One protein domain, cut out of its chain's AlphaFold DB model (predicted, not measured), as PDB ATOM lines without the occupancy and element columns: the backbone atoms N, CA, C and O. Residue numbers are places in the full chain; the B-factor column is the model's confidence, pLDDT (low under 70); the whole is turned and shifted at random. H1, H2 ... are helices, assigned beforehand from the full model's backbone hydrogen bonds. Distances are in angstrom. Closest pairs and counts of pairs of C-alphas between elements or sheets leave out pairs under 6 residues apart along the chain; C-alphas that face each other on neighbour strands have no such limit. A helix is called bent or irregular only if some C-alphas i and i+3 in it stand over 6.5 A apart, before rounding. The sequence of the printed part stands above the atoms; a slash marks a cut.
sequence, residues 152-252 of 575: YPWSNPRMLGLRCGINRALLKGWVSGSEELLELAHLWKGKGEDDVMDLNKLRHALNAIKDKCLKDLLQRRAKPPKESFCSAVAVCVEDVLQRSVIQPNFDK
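This is residues 152 to 252 of the 575 residues of the protein "VPS9 domain-containing protein" of Trypanosoma cruzi (UniProt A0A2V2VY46). H2, H3 and H4 form an elongated up-and-down bundle, each running against the one before, and H1 crosses H4. Residues 219 to 228 stick out at one end. The printed part has 101 residues with four named helices, H1 to H4 in chain order: all helix, compact, radius of gyration of the C-alphas 14.3 A, spanning 48 by 27 by 24 A.

H4, residues 227 to 252, is irregular, with C-alphas 248 and 251 7.9 A apart. Its residues 230 to 241 alone touch H3, residues 199 to 219, in a hairpin; closest C-alphas Lys 210 and Val 237, 6.5 A. H2, residues 178 to 190, touches H4; closest C-alphas Ala 185 and Val 245, 5.1 A. H1, residues 157 to 171, touches H4 at a steep tilt of 59 degrees; closest C-alphas Arg 163 and Cys 236, 5.0 A. O i to N i+4 pairs are within hydrogen-bond range throughout H1, H2 and H3, and 17 of 22 in H4.

H4 measures 36.0 A, from C-alpha 227 (91.614, 205.410, 246.155) to C-alpha 252 (99.791, 177.647, 224.710); H3 measures 30.0 A.

The printed part has no cut. Residues 152 to 157 and 221 to 229 have pLDDT under 70.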
ATOM      1  N   TYR A 152      86.893 202.448 234.356       51.44
ATOM      2  CA  TYR A 152      87.123 201.616 233.175       51.44
ATOM      3  C   TYR A 152      88.094 202.276 232.183       51.44
ATOM      4  O   TYR A 152      87.807 203.358 231.658       51.44
ATOM      5  N   PRO A 153      89.231 201.631 231.855       48.78
ATOM      6  CA  PRO A 153      90.262 202.273 231.052       48.78
ATOM      7  C   PRO A 153      89.944 202.463 229.567       48.78
ATOM      8  O   PRO A 153      90.584 203.268 228.892       48.78
ATOM      9  N   TRP A 154      89.006 201.682 229.036       52.19
ATOM     10  CA  TRP A 154      88.920 201.381 227.600       52.19
ATOM     11  C   TRP A 154      88.118 202.405 226.799       52.19
ATOM     12  O   TRP A 154      88.232 202.464 225.579       52.19
ATOM     13  N   SER A 155      87.326 203.220 227.485       53.25
ATOM     14  CA  SER A 155      86.425 204.206 226.889       53.25
ATOM     15  C   SER A 155      86.731 205.642 227.320       53.25
ATOM     16  O   SER A 155      86.094 206.591 226.854       53.25
ATOM     17  N   ASN A 156      87.737 205.814 228.182       67.38
ATOM     18  CA  ASN A 156      88.221 207.107 228.632       67.38
ATOM     19  C   ASN A 156      89.567 207.419 227.946       67.38
ATOM     20  O   ASN A 156      90.551 206.707 228.173       67.38
ATOM     21  N   PRO A 157      89.662 208.499 227.143       69.81
ATOM     22  CA  PRO A 157      90.911 208.886 226.491       69.81
ATOM     23  C   PRO A 157      92.086 209.035 227.465       69.81
ATOM     24  O   PRO A 157      93.220 208.711 227.111       69.81
ATOM     25  N   ARG A 158      91.823 209.503 228.696       71.19
ATOM     26  CA  ARG A 158      92.849 209.688 229.734       71.19
ATOM     27  C   ARG A 158      93.406 208.355 230.207       71.19
ATOM     28  O   ARG A 158      94.617 208.221 230.332       71.19
ATOM     29  N   MET A 159      92.540 207.369 230.409       75.00
ATOM     30  CA  MET A 159      92.945 206.045 230.862       75.00
ATOM     31  C   MET A 159      93.678 205.249 229.782       75.00
ATOM     32  O   MET A 159      94.702 204.633 230.065       75.00
ATOM     33  N   LEU A 160      93.240 205.333 228.522       75.94
ATOM     34  CA  LEU A 160      94.022 204.802 227.401       75.94
ATOM     35  C   LEU A 160      95.393 205.480 227.302       75.94
ATOM     36  O   LEU A 160      96.396 204.806 227.067       75.94
ATOM     37  N   GLY A 161      95.445 206.799 227.514       77.38
ATOM     38  CA  GLY A 161      96.691 207.555 227.609       77.38
ATOM     39  C   GLY A 161      97.589 207.058 228.743       77.38
ATOM     40  O   GLY A 161      98.767 206.789 228.507       77.38
ATOM     41  N   LEU A 162      97.024 206.865 229.939       81.69
ATOM     42  CA  LEU A 162      97.711 206.332 231.114       81.69
ATOM     43  C   LEU A 162      98.280 204.939 230.839       81.69
ATOM     44  O   LEU A 162      99.478 204.732 231.012       81.69
ATOM     45  N   ARG A 163      97.465 204.016 230.321       85.44
ATOM     46  CA  ARG A 163      97.912 202.681 229.915       85.44
ATOM     47  C   ARG A 163      99.062 202.750 228.913       85.44
ATOM     48  O   ARG A 163     100.062 202.057 229.068       85.44
ATOM     49  N   CYS A 164      98.942 203.578 227.873       82.19
ATOM     50  CA  CYS A 164     100.008 203.753 226.886       82.19
ATOM     51  C   CYS A 164     101.294 204.317 227.512       82.19
ATOM     52  O   CYS A 164     102.387 203.940 227.083       82.19
ATOM     53  N   GLY A 165     101.165 205.205 228.500       83.12
ATOM     54  CA  GLY A 165     102.271 205.733 229.292       83.12
ATOM     55  C   GLY A 165     102.949 204.646 230.123       83.12
ATOM     56  O   GLY A 165     104.149 204.438 229.962       83.12
ATOM     57  N   ILE A 166     102.180 203.906 230.927       88.62
ATOM     58  CA  ILE A 166     102.664 202.797 231.765       88.62
ATOM     59  C   ILE A 166     103.355 201.733 230.912       88.62
ATOM     60  O   ILE A 166     104.485 201.356 231.201       88.62
ATOM     61  N   ASN A 167     102.732 201.317 229.805       88.31
ATOM     62  CA  ASN A 167     103.332 200.364 228.873       88.31
ATOM     63  C   ASN A 167     104.695 200.847 228.367       88.31
ATOM     64  O   ASN A 167     105.667 200.100 228.336       88.31
ATOM     65  N   ARG A 168     104.791 202.125 227.983       85.88
ATOM     66  CA  ARG A 168     106.061 202.699 227.533       85.88
ATOM     67  C   ARG A 168     107.097 202.717 228.652       85.88
ATOM     68  O   ARG A 168     108.256 202.449 228.365       85.88
ATOM     69  N   ALA A 169     106.695 203.059 229.870       86.94
ATOM     70  CA  ALA A 169     107.595 203.141 231.009       86.94
ATOM     71  C   ALA A 169     108.159 201.759 231.378       86.94
ATOM     72  O   ALA A 169     109.375 201.622 231.498       86.94
ATOM     73  N   LEU A 170     107.306 200.729 231.417       87.69
ATOM     74  CA  LEU A 170     107.710 199.337 231.640       87.69
ATOM     75  C   LEU A 170     108.645 198.821 230.535       87.69
ATOM     76  O   LEU A 170     109.725 198.314 230.809       87.69
ATOM     77  N   LEU A 171     108.301 199.037 229.261       85.06
ATOM     78  CA  LEU A 171     109.150 198.618 228.135       85.06
ATOM     79  C   LEU A 171     110.493 199.362 228.052       85.06
ATOM     80  O   LEU A 171     111.372 198.959 227.287       85.06
ATOM     81  N   LYS A 172     110.636 200.486 228.756       85.38
ATOM     82  CA  LYS A 172     111.867 201.284 228.790       85.38
ATOM     83  C   LYS A 172     112.683 201.104 230.064       85.38
ATOM     84  O   LYS A 172     113.756 201.692 230.129       85.38
ATOM     85  N   GLY A 173     112.222 200.295 231.018       86.44
ATOM     86  CA  GLY A 173     112.935 200.101 232.279       86.44
ATOM     87  C   GLY A 173     112.812 201.276 233.247       86.44
ATOM     88  O   GLY A 173     113.637 201.412 234.138       86.44
ATOM     89  N   TRP A 174     111.825 202.160 233.072       87.88
ATOM     90  CA  TRP A 174     111.699 203.389 233.875       87.88
ATOM     91  C   TRP A 174     110.928 203.202 235.184       87.88
ATOM     92  O   TRP A 174     110.839 204.126 235.995       87.88
ATOM     93  N   VAL A 175     110.326 202.029 235.374       88.94
ATOM     94  CA  VAL A 175     109.500 201.682 236.536       88.94
ATOM     95  C   VAL A 175     109.954 200.335 237.084       88.94
ATOM     96  O   VAL A 175     110.361 199.446 236.333       88.94
ATOM     97  N   SER A 176     109.864 200.174 238.394       90.19
ATOM     98  CA  SER A 176     110.170 198.930 239.095       90.19
ATOM     99  C   SER A 176     109.295 197.776 238.588       90.19
ATOM    100  O   SER A 176     108.113 197.965 238.299       90.19
ATOM    101  N   GLY A 177     109.865 196.575 238.469       90.19
ATOM    102  CA  GLY A 177     109.192 195.423 237.856       90.19
ATOM    103  C   GLY A 177     109.415 195.285 236.344       90.19
ATOM    104  O   GLY A 177     108.945 194.313 235.756       90.19
ATOM    105  N   SER A 178     110.094 196.238 235.691       92.56
ATOM    106  CA  SER A 178     110.337 196.187 234.239       92.56
ATOM    107  C   SER A 178     111.250 195.032 233.827       92.56
ATOM    108  O   SER A 178     110.971 194.361 232.835       92.56
ATOM    109  N   GLU A 179     112.337 194.806 234.568       94.06
ATOM    110  CA  GLU A 179     113.289 193.729 234.279       94.06
ATOM    111  C   GLU A 179     112.619 192.372 234.481       94.06
ATOM    112  O   GLU A 179     112.608 191.554 233.566       94.06
ATOM    113  N   GLU A 180     111.930 192.188 235.607       95.81
ATOM    114  CA  GLU A 180     111.206 190.956 235.915       95.81
ATOM    115  C   GLU A 180     110.077 190.685 234.912       95.81
ATOM    116  O   GLU A 180     109.832 189.535 234.549       95.81
ATOM    117  N   LEU A 181     109.400 191.729 234.416       95.44
ATOM    118  CA  LEU A 181     108.410 191.596 233.348       95.44
ATOM    119  C   LEU A 181     109.046 191.118 232.044       95.44
ATOM    120  O   LEU A 181     108.494 190.240 231.378       95.44
ATOM    121  N   LEU A 182     110.184 191.698 231.660       93.06
ATOM    122  CA  LEU A 182     110.897 191.293 230.454       93.06
ATOM    123  C   LEU A 182     111.410 189.860 230.591       93.06
ATOM    124  O   LEU A 182     111.190 189.067 229.678       93.06
ATOM    125  N   GLU A 183     112.027 189.500 231.711       94.75
ATOM    126  CA  GLU A 183     112.474 188.134 231.993       94.75
ATOM    127  C   GLU A 183     111.313 187.139 231.936       94.75
ATOM    128  O   GLU A 183     111.401 186.128 231.236       94.75
ATOM    129  N   LEU A 184     110.188 187.450 232.588       95.50
ATOM    130  CA  LEU A 184     108.998 186.604 232.577       95.50
ATOM    131  C   LEU A 184     108.427 186.447 231.162       95.50
ATOM    132  O   LEU A 184     108.078 185.336 230.756       95.50
ATOM    133  N   ALA A 185     108.367 187.531 230.384       93.88
ATOM    134  CA  ALA A 185     107.904 187.490 229.001       93.88
ATOM    135  C   ALA A 185     108.818 186.626 228.115       93.88
ATOM    136  O   ALA A 185     108.316 185.832 227.317       93.88
ATOM    137  N   HIS A 186     110.143 186.737 228.263       92.62
ATOM    138  CA  HIS A 186     111.101 185.909 227.522       92.62
ATOM    139  C   HIS A 186     111.007 184.437 227.929       92.62
ATOM    140  O   HIS A 186     110.952 183.577 227.049       92.62
ATOM    141  N   LEU A 187     110.913 184.154 229.231       93.19
ATOM    142  CA  LEU A 187     110.752 182.804 229.767       93.19
ATOM    143  C   LEU A 187     109.518 182.116 229.172       93.19
ATOM    144  O   LEU A 187     109.620 181.025 228.623       93.19
ATOM    145  N   TRP A 188     108.354 182.767 229.233       92.38
ATOM    146  CA  TRP A 188     107.103 182.190 228.729       92.38
ATOM    147  C   TRP A 188     107.062 182.085 227.207       92.38
ATOM    148  O   TRP A 188     106.562 181.100 226.660       92.38
ATOM    149  N   LYS A 189     107.651 183.059 226.508       90.25
ATOM    150  CA  LYS A 189     107.808 182.983 225.054       90.25
ATOM    151  C   LYS A 189     108.662 181.779 224.648       90.25
ATOM    152  O   LYS A 189     108.316 181.123 223.667       90.25
ATOM    153  N   GLY A 190     109.726 181.497 225.402       87.69
ATOM    154  CA  GLY A 190     110.650 180.389 225.168       87.69
ATOM    155  C   GLY A 190     110.090 178.999 225.471       87.69
ATOM    156  O   GLY A 190     110.653 178.034 224.969       87.69
ATOM    157  N   LYS A 191     108.987 178.886 226.227       88.31
ATOM    158  CA  LYS A 191     108.397 177.582 226.553       88.31
ATOM    159  C   LYS A 191     107.902 176.827 225.314       88.31
ATOM    160  O   LYS A 191     107.158 177.407 224.516       88.31
ATOM    161  N   GLY A 192     108.286 175.564 225.173       83.00
ATOM    162  CA  GLY A 192     107.771 174.612 224.188       83.00
ATOM    163  C   GLY A 192     106.421 174.005 224.583       83.00
ATOM    164  O   GLY A 192     105.834 174.384 225.595       83.00
ATOM    165  N   GLU A 193     105.926 173.077 223.763       74.50
ATOM    166  CA  GLU A 193     104.658 172.363 224.001       74.50
ATOM    167  C   GLU A 193     104.758 171.386 225.187       74.50
ATOM    168  O   GLU A 193     103.823 171.303 225.974       74.50
ATOM    169  N   ASP A 194     105.915 170.741 225.374       76.25
ATOM    170  CA  ASP A 194     106.150 169.752 226.441       76.25
ATOM    171  C   ASP A 194     106.624 170.365 227.775       76.25
ATOM    172  O   ASP A 194     106.853 169.654 228.759       76.25
ATOM    173  N   ASP A 195     106.822 171.683 227.825       83.75
ATOM    174  CA  ASP A 195     107.324 172.340 229.028       83.75
ATOM    175  C   ASP A 195     106.261 172.388 230.127       83.75
ATOM    176  O   ASP A 195     105.088 172.663 229.889       83.75
ATOM    177  N   VAL A 196     106.684 172.223 231.383       83.44
ATOM    178  CA  VAL A 196     105.770 172.293 232.533       83.44
ATOM    179  C   VAL A 196     105.121 173.681 232.620       83.44
ATOM    180  O   VAL A 196     105.785 174.698 232.867       83.44
ATOM    181  N   MET A 197     103.798 173.731 232.459       87.12
ATOM    182  CA  MET A 197     102.988 174.951 232.502       87.12
ATOM    183  C   MET A 197     102.337 175.140 233.876       87.12
ATOM    184  O   MET A 197     101.225 174.697 234.130       87.12
ATOM    185  N   ASP A 198     103.021 175.848 234.776       91.25
ATOM    186  CA  ASP A 198     102.443 176.237 236.068       91.25
ATOM    187  C   ASP A 198     101.786 177.625 235.978       91.25
ATOM    188  O   ASP A 198     102.444 178.669 236.082       91.25
ATOM    189  N   LEU A 199     100.470 177.625 235.750       93.94
ATOM    190  CA  LEU A 199      99.655 178.838 235.649       93.94
ATOM    191  C   LEU A 199      99.520 179.575 236.992       93.94
ATOM    192  O   LEU A 199      99.487 180.806 237.010       93.94
ATOM    193  N   ASN A 200      99.524 178.867 238.124       94.19
ATOM    194  CA  ASN A 200      99.473 179.512 239.440       94.19
ATOM    195  C   ASN A 200     100.767 180.287 239.696       94.19
ATOM    196  O   ASN A 200     100.736 181.456 240.086       94.19
ATOM    197  N   LYS A 201     101.917 179.678 239.386       94.81
ATOM    198  CA  LYS A 201     103.218 180.349 239.471       94.81
ATOM    199  C   LYS A 201     103.303 181.559 238.538       94.81
ATOM    200  O   LYS A 201     103.852 182.582 238.944       94.81
ATOM    201  N   LEU A 202     102.736 181.480 237.328       95.69
ATOM    202  CA  LEU A 202     102.633 182.640 236.435       95.69
ATOM    203  C   LEU A 202     101.839 183.776 237.079       95.69
ATOM    204  O   LEU A 202     102.323 184.906 237.123       95.69
ATOM    205  N   ARG A 203     100.642 183.485 237.600       96.38
ATOM    206  CA  ARG A 203      99.782 184.499 238.218       96.38
ATOM    207  C   ARG A 203     100.446 185.145 239.432       96.38
ATOM    208  O   ARG A 203     100.407 186.367 239.562       96.38
ATOM    209  N   HIS A 204     101.117 184.359 240.274       96.44
ATOM    210  CA  HIS A 204     101.890 184.882 241.403       96.44
ATOM    211  C   HIS A 204     103.044 185.788 240.959       96.44
ATOM    212  O   HIS A 204     103.240 186.850 241.551       96.44
ATOM    213  N   ALA A 205     103.775 185.419 239.902       96.62
ATOM    214  CA  ALA A 205     104.837 186.261 239.352       96.62
ATOM    215  C   ALA A 205     104.286 187.594 238.821       96.62
ATOM    216  O   ALA A 205     104.839 188.652 239.121       96.62
ATOM    217  N   LEU A 206     103.163 187.563 238.095       96.81
ATOM    218  CA  LEU A 206     102.499 188.774 237.609       96.81
ATOM    219  C   LEU A 206     102.017 189.665 238.763       96.81
ATOM    220  O   LEU A 206     102.216 190.873 238.699       96.81
ATOM    221  N   ASN A 207     101.461 189.092 239.836       96.25
ATOM    222  CA  ASN A 207     101.046 189.856 241.021       96.25
ATOM    223  C   ASN A 207     102.237 190.535 241.706       96.25
ATOM    224  O   ASN A 207     102.175 191.720 242.015       96.25
ATOM    225  N   ALA A 208     103.360 189.830 241.864       96.38
ATOM    226  CA  ALA A 208     104.565 190.421 242.442       96.38
ATOM    227  C   ALA A 208     105.103 191.596 241.601       96.38
ATOM    228  O   ALA A 208     105.532 192.612 242.152       96.38
ATOM    229  N   ILE A 209     105.061 191.483 240.268       96.25
ATOM    230  CA  ILE A 209     105.442 192.570 239.352       96.25
ATOM    231  C   ILE A 209     104.451 193.734 239.454       96.25
ATOM    232  O   ILE A 209     104.873 194.888 239.555       96.25
ATOM    233  N   LYS A 210     103.144 193.443 239.458       95.19
ATOM    234  CA  LYS A 210     102.069 194.429 239.630       95.19
ATOM    235  C   LYS A 210     102.290 195.237 240.907       95.19
ATOM    236  O   LYS A 210     102.325 196.462 240.838       95.19
ATOM    237  N   ASP A 211     102.530 194.575 242.035       93.81
ATOM    238  CA  ASP A 211     102.744 195.224 243.331       93.81
ATOM    239  C   ASP A 211     103.983 196.122 243.343       93.81
ATOM    240  O   ASP A 211     103.934 197.234 243.871       93.81
ATOM    241  N   LYS A 212     105.096 195.670 242.749       94.12
ATOM    242  CA  LYS A 212     106.316 196.483 242.603       94.12
ATOM    243  C   LYS A 212     106.054 197.732 241.765       94.12
ATOM    244  O   LYS A 212     106.399 198.836 242.183       94.12
ATOM    245  N   CYS A 213     105.415 197.553 240.612       92.44
ATOM    246  CA  CYS A 213     105.080 198.631 239.691       92.44
ATOM    247  C   CYS A 213     104.128 199.644 240.341       92.44
ATOM    248  O   CYS A 213     104.365 200.850 240.275       92.44
ATOM    249  N   LEU A 214     103.086 199.168 241.032       90.88
ATOM    250  CA  LEU A 214     102.139 200.025 241.740       90.88
ATOM    251  C   LEU A 214     102.808 200.798 242.869       90.88
ATOM    252  O   LEU A 214     102.627 202.009 242.949       90.88
ATOM    253  N   LYS A 215     103.613 200.139 243.710       90.31
ATOM    254  CA  LYS A 215     104.345 200.821 244.785       90.31
ATOM    255  C   LYS A 215     105.218 201.940 244.232       90.31
ATOM    256  O   LYS A 215     105.110 203.056 244.718       90.31
ATOM    257  N   ASP A 216     105.998 201.682 243.187       89.06
ATOM    258  CA  ASP A 216     106.873 202.691 242.581       89.06
ATOM    259  C   ASP A 216     106.079 203.862 241.967       89.06
ATOM    260  O   ASP A 216     106.316 205.027 242.291       89.06
ATOM    261  N   LEU A 217     105.058 203.572 241.150       85.81
ATOM    262  CA  LEU A 217     104.226 204.605 240.521       85.81
ATOM    263  C   LEU A 217     103.461 205.466 241.537       85.81
ATOM    264  O   LEU A 217     103.278 206.663 241.307       85.81
ATOM    265  N   LEU A 218     102.996 204.877 242.644       84.06
ATOM    266  CA  LEU A 218     102.260 205.600 243.681       84.06
ATOM    267  C   LEU A 218     103.199 206.340 244.652       84.06
ATOM    268  O   LEU A 218     102.862 207.444 245.074       84.06
ATOM    269  N   GLN A 219     104.376 205.787 244.977       82.56
ATOM    270  CA  GLN A 219     105.364 206.407 245.880       82.56
ATOM    271  C   GLN A 219     106.104 207.590 245.255       82.56
ATOM    272  O   GLN A 219     106.518 208.494 245.976       82.56
ATOM    273  N   ARG A 220     106.235 207.641 243.924       73.75
ATOM    274  CA  ARG A 220     106.810 208.801 243.215       73.75
ATOM    275  C   ARG A 220     105.980 210.085 243.360       73.75
ATOM    276  O   ARG A 220     106.405 211.144 242.900       73.75
ATOM    277  N   ARG A 221     104.805 210.023 243.993       67.25
ATOM    278  CA  ARG A 221     103.947 211.186 244.217       67.25
ATOM    279  C   ARG A 221     104.273 211.929 245.502       67.25
ATOM    280  O   ARG A 221     104.387 211.352 246.575       67.25
ATOM    281  N   ALA A 222     104.262 213.256 245.397       59.94
ATOM    282  CA  ALA A 222     104.398 214.157 246.540       59.94
ATOM    283  C   ALA A 222     103.168 214.174 247.471       59.94
ATOM    284  O   ALA A 222     103.265 214.651 248.599       59.94
ATOM    285  N   LYS A 223     102.004 213.693 247.010       69.56
ATOM    286  CA  LYS A 223     100.764 213.612 247.794       69.56
ATOM    287  C   LYS A 223     100.161 212.211 247.703       69.56
ATOM    288  O   LYS A 223     100.227 211.615 246.624       69.56
ATOM    289  N   PRO A 224      99.551 211.705 248.793       69.44
ATOM    290  CA  PRO A 224      98.861 210.427 248.762       69.44
ATOM    291  C   PRO A 224      97.719 210.483 247.731       69.44
ATOM    292  O   PRO A 224      96.875 211.383 247.799       69.44
ATOM    293  N   PRO A 225      97.706 209.562 246.755       69.69
ATOM    294  CA  PRO A 225      96.664 209.516 245.743       69.69
ATOM    295  C   PRO A 225      95.309 209.097 246.328       69.69
ATOM    296  O   PRO A 225      95.238 208.352 247.303       69.69
ATOM    297  N   LYS A 226      94.218 209.528 245.683       69.19
ATOM    298  CA  LYS A 226      92.859 209.045 245.987       69.19
ATOM    299  C   LYS A 226      92.718 207.557 245.645       69.19
ATOM    300  O   LYS A 226      93.313 207.086 244.678       69.19
ATOM    301  N   GLU A 227      91.854 206.847 246.364       69.25
ATOM    302  CA  GLU A 227      91.614 205.410 246.155       69.25
ATOM    303  C   GLU A 227      91.159 205.077 244.730       69.25
ATOM    304  O   GLU A 227      91.729 204.192 244.097       69.25
ATOM    305  N   SER A 228      90.215 205.845 244.173       67.00
ATOM    306  CA  SER A 228      89.736 205.649 242.794       67.00
ATOM    307  C   SER A 228      90.857 205.748 241.759       67.00
ATOM    308  O   SER A 228      90.866 205.047 240.745       67.00
ATOM    309  N   PHE A 229      91.840 206.602 242.038       69.00
ATOM    310  CA  PHE A 229      93.021 206.752 241.214       69.00
ATOM    311  C   PHE A 229      93.964 205.539 241.355       69.00
ATOM    312  O   PHE A 229      94.466 205.039 240.349       69.00
ATOM    313  N   CYS A 230      94.177 205.026 242.569       74.19
ATOM    314  CA  CYS A 230      94.959 203.805 242.791       74.19
ATOM    315  C   CYS A 230      94.368 202.612 242.028       74.19
ATOM    316  O   CYS A 230      95.104 201.892 241.352       74.19
ATOM    317  N   SER A 231      93.040 202.456 242.055       75.81
ATOM    318  CA  SER A 231      92.330 201.425 241.289       75.81
ATOM    319  C   SER A 231      92.549 201.576 239.781       75.81
ATOM    320  O   SER A 231      92.856 200.605 239.097       75.81
ATOM    321  N   ALA A 232      92.470 202.800 239.252       76.31
ATOM    322  CA  ALA A 232      92.715 203.088 237.840       76.31
ATOM    323  C   ALA A 232      94.131 202.676 237.382       76.31
ATOM    324  O   ALA A 232      94.291 202.061 236.322       76.31
ATOM    325  N   VAL A 233      95.163 202.969 238.183       82.69
ATOM    326  CA  VAL A 233      96.538 202.531 237.883       82.69
ATOM    327  C   VAL A 233      96.652 201.017 237.945       82.69
ATOM    328  O   VAL A 233      97.216 200.439 237.021       82.69
ATOM    329  N   ALA A 234      96.096 200.382 238.981       86.94
ATOM    330  CA  ALA A 234      96.122 198.928 239.138       86.94
ATOM    331  C   ALA A 234      95.566 198.214 237.903       86.94
ATOM    332  O   ALA A 234      96.240 197.350 237.343       86.94
ATOM    333  N   VAL A 235      94.409 198.657 237.402       83.75
ATOM    334  CA  VAL A 235      93.796 198.091 236.192       83.75
ATOM    335  C   VAL A 235      94.667 198.331 234.951       83.75
ATOM    336  O   VAL A 235      94.845 197.427 234.136       83.75
ATOM    337  N   CYS A 236      95.240 199.530 234.781       87.25
ATOM    338  CA  CYS A 236      96.124 199.811 233.644       87.25
ATOM    339  C   CYS A 236      97.432 199.014 233.682       87.25
ATOM    340  O   CYS A 236      97.893 198.582 232.627       87.25
ATOM    341  N   VAL A 237      98.038 198.832 234.859       91.88
ATOM    342  CA  VAL A 237      99.234 197.995 235.035       91.88
ATOM    343  C   VAL A 237      98.896 196.554 234.682       91.88
ATOM    344  O   VAL A 237      99.569 195.975 233.835       91.88
ATOM    345  N   GLU A 238      97.821 196.011 235.251       92.56
ATOM    346  CA  GLU A 238      97.377 194.648 234.969       92.56
ATOM    347  C   GLU A 238      97.134 194.417 233.470       92.56
ATOM    348  O   GLU A 238      97.581 193.413 232.920       92.56
ATOM    349  N   ASP A 239      96.488 195.352 232.769       89.50
ATOM    350  CA  ASP A 239      96.279 195.224 231.323       89.50
ATOM    351  C   ASP A 239      97.595 195.172 230.540       89.50
ATOM    352  O   ASP A 239      97.730 194.398 229.594       89.50
ATOM    353  N   VAL A 240      98.596 195.964 230.938       91.88
ATOM    354  CA  VAL A 240      99.926 195.888 230.323       91.88
ATOM    355  C   VAL A 240     100.561 194.525 230.586       91.88
ATOM    356  O   VAL A 240     101.050 193.904 229.646       91.88
ATOM    357  N   LEU A 241     100.501 194.025 231.821       94.50
ATOM    358  CA  LEU A 241     101.044 192.714 232.182       94.50
ATOM    359  C   LEU A 241     100.398 191.584 231.369       94.50
ATOM    360  O   LEU A 241     101.102 190.766 230.767       94.50
ATOM    361  N   GLN A 242      99.065 191.575 231.273       93.88
ATOM    362  CA  GLN A 242      98.336 190.592 230.473       93.88
ATOM    363  C   GLN A 242      98.708 190.683 228.987       93.88
ATOM    364  O   GLN A 242      98.928 189.653 228.352       93.88
ATOM    365  N   ARG A 243      98.844 191.888 228.423       91.38
ATOM    366  CA  ARG A 243      99.238 192.081 227.013       91.38
ATOM    367  C   ARG A 243     100.692 191.707 226.731       91.38
ATOM    368  O   ARG A 243     101.006 191.316 225.609       91.38
ATOM    369  N   SER A 244     101.574 191.831 227.720       92.88
ATOM    370  CA  SER A 244     102.997 191.511 227.588       92.88
ATOM    371  C   SER A 244     103.297 190.021 227.740       92.88
ATOM    372  O   SER A 244     104.201 189.528 227.068       92.88
ATOM    373  N   VAL A 245     102.556 189.304 228.593       94.88
ATOM    374  CA  VAL A 245     102.866 187.904 228.937       94.88
ATOM    375  C   VAL A 245     101.748 186.942 228.549       94.88
ATOM    376  O   VAL A 245     102.012 185.954 227.869       94.88
ATOM    377  N   ILE A 246     100.502 187.217 228.938       94.75
ATOM    378  CA  ILE A 246      99.386 186.275 228.754       94.75
ATOM    379  C   ILE A 246      98.932 186.235 227.293       94.75
ATOM    380  O   ILE A 246      98.908 185.169 226.687       94.75
ATOM    381  N   GLN A 247      98.633 187.389 226.693       93.81
ATOM    382  CA  GLN A 247      98.094 187.472 225.334       93.81
ATOM    383  C   GLN A 247      99.007 186.826 224.268       93.81
ATOM    384  O   GLN A 247      98.483 186.097 223.421       93.81
ATOM    385  N   PRO A 248     100.345 187.019 224.279       93.38
ATOM    386  CA  PRO A 248     101.238 186.347 223.331       93.38
ATOM    387  C   PRO A 248     101.326 184.829 223.525       93.38
ATOM    388  O   PRO A 248     101.685 184.124 222.589       93.38
ATOM    389  N   ASN A 249     101.009 184.331 224.723       93.25
ATOM    390  CA  ASN A 249     101.067 182.911 225.076       93.25
ATOM    391  C   ASN A 249      99.672 182.276 225.203       93.25
ATOM    392  O   ASN A 249      99.561 181.153 225.691       93.25
ATOM    393  N   PHE A 250      98.620 182.966 224.747       93.69
ATOM    394  CA  PHE A 250      97.230 182.524 224.859       93.69
ATOM    395  C   PHE A 250      97.031 181.106 224.318       93.69
ATOM    396  O   PHE A 250      96.539 180.246 225.037       93.69
ATOM    397  N   ASP A 251      97.490 180.841 223.093       92.50
ATOM    398  CA  ASP A 251      97.279 179.548 222.435       92.50
ATOM    399  C   ASP A 251      97.935 178.393 223.227       92.50
ATOM    400  O   ASP A 251      97.330 177.332 223.379       92.50
ATOM    401  N   LYS A 252      99.112 178.625 223.835       92.25
ATOM    402  CA  LYS A 252      99.791 177.647 224.710       92.25
ATOM    403  C   LYS A 252      99.010 177.401 226.002       92.25
ATOM    404  O   LYS A 252      98.837 176.259 226.413       92.25
TER     405      LYS A 252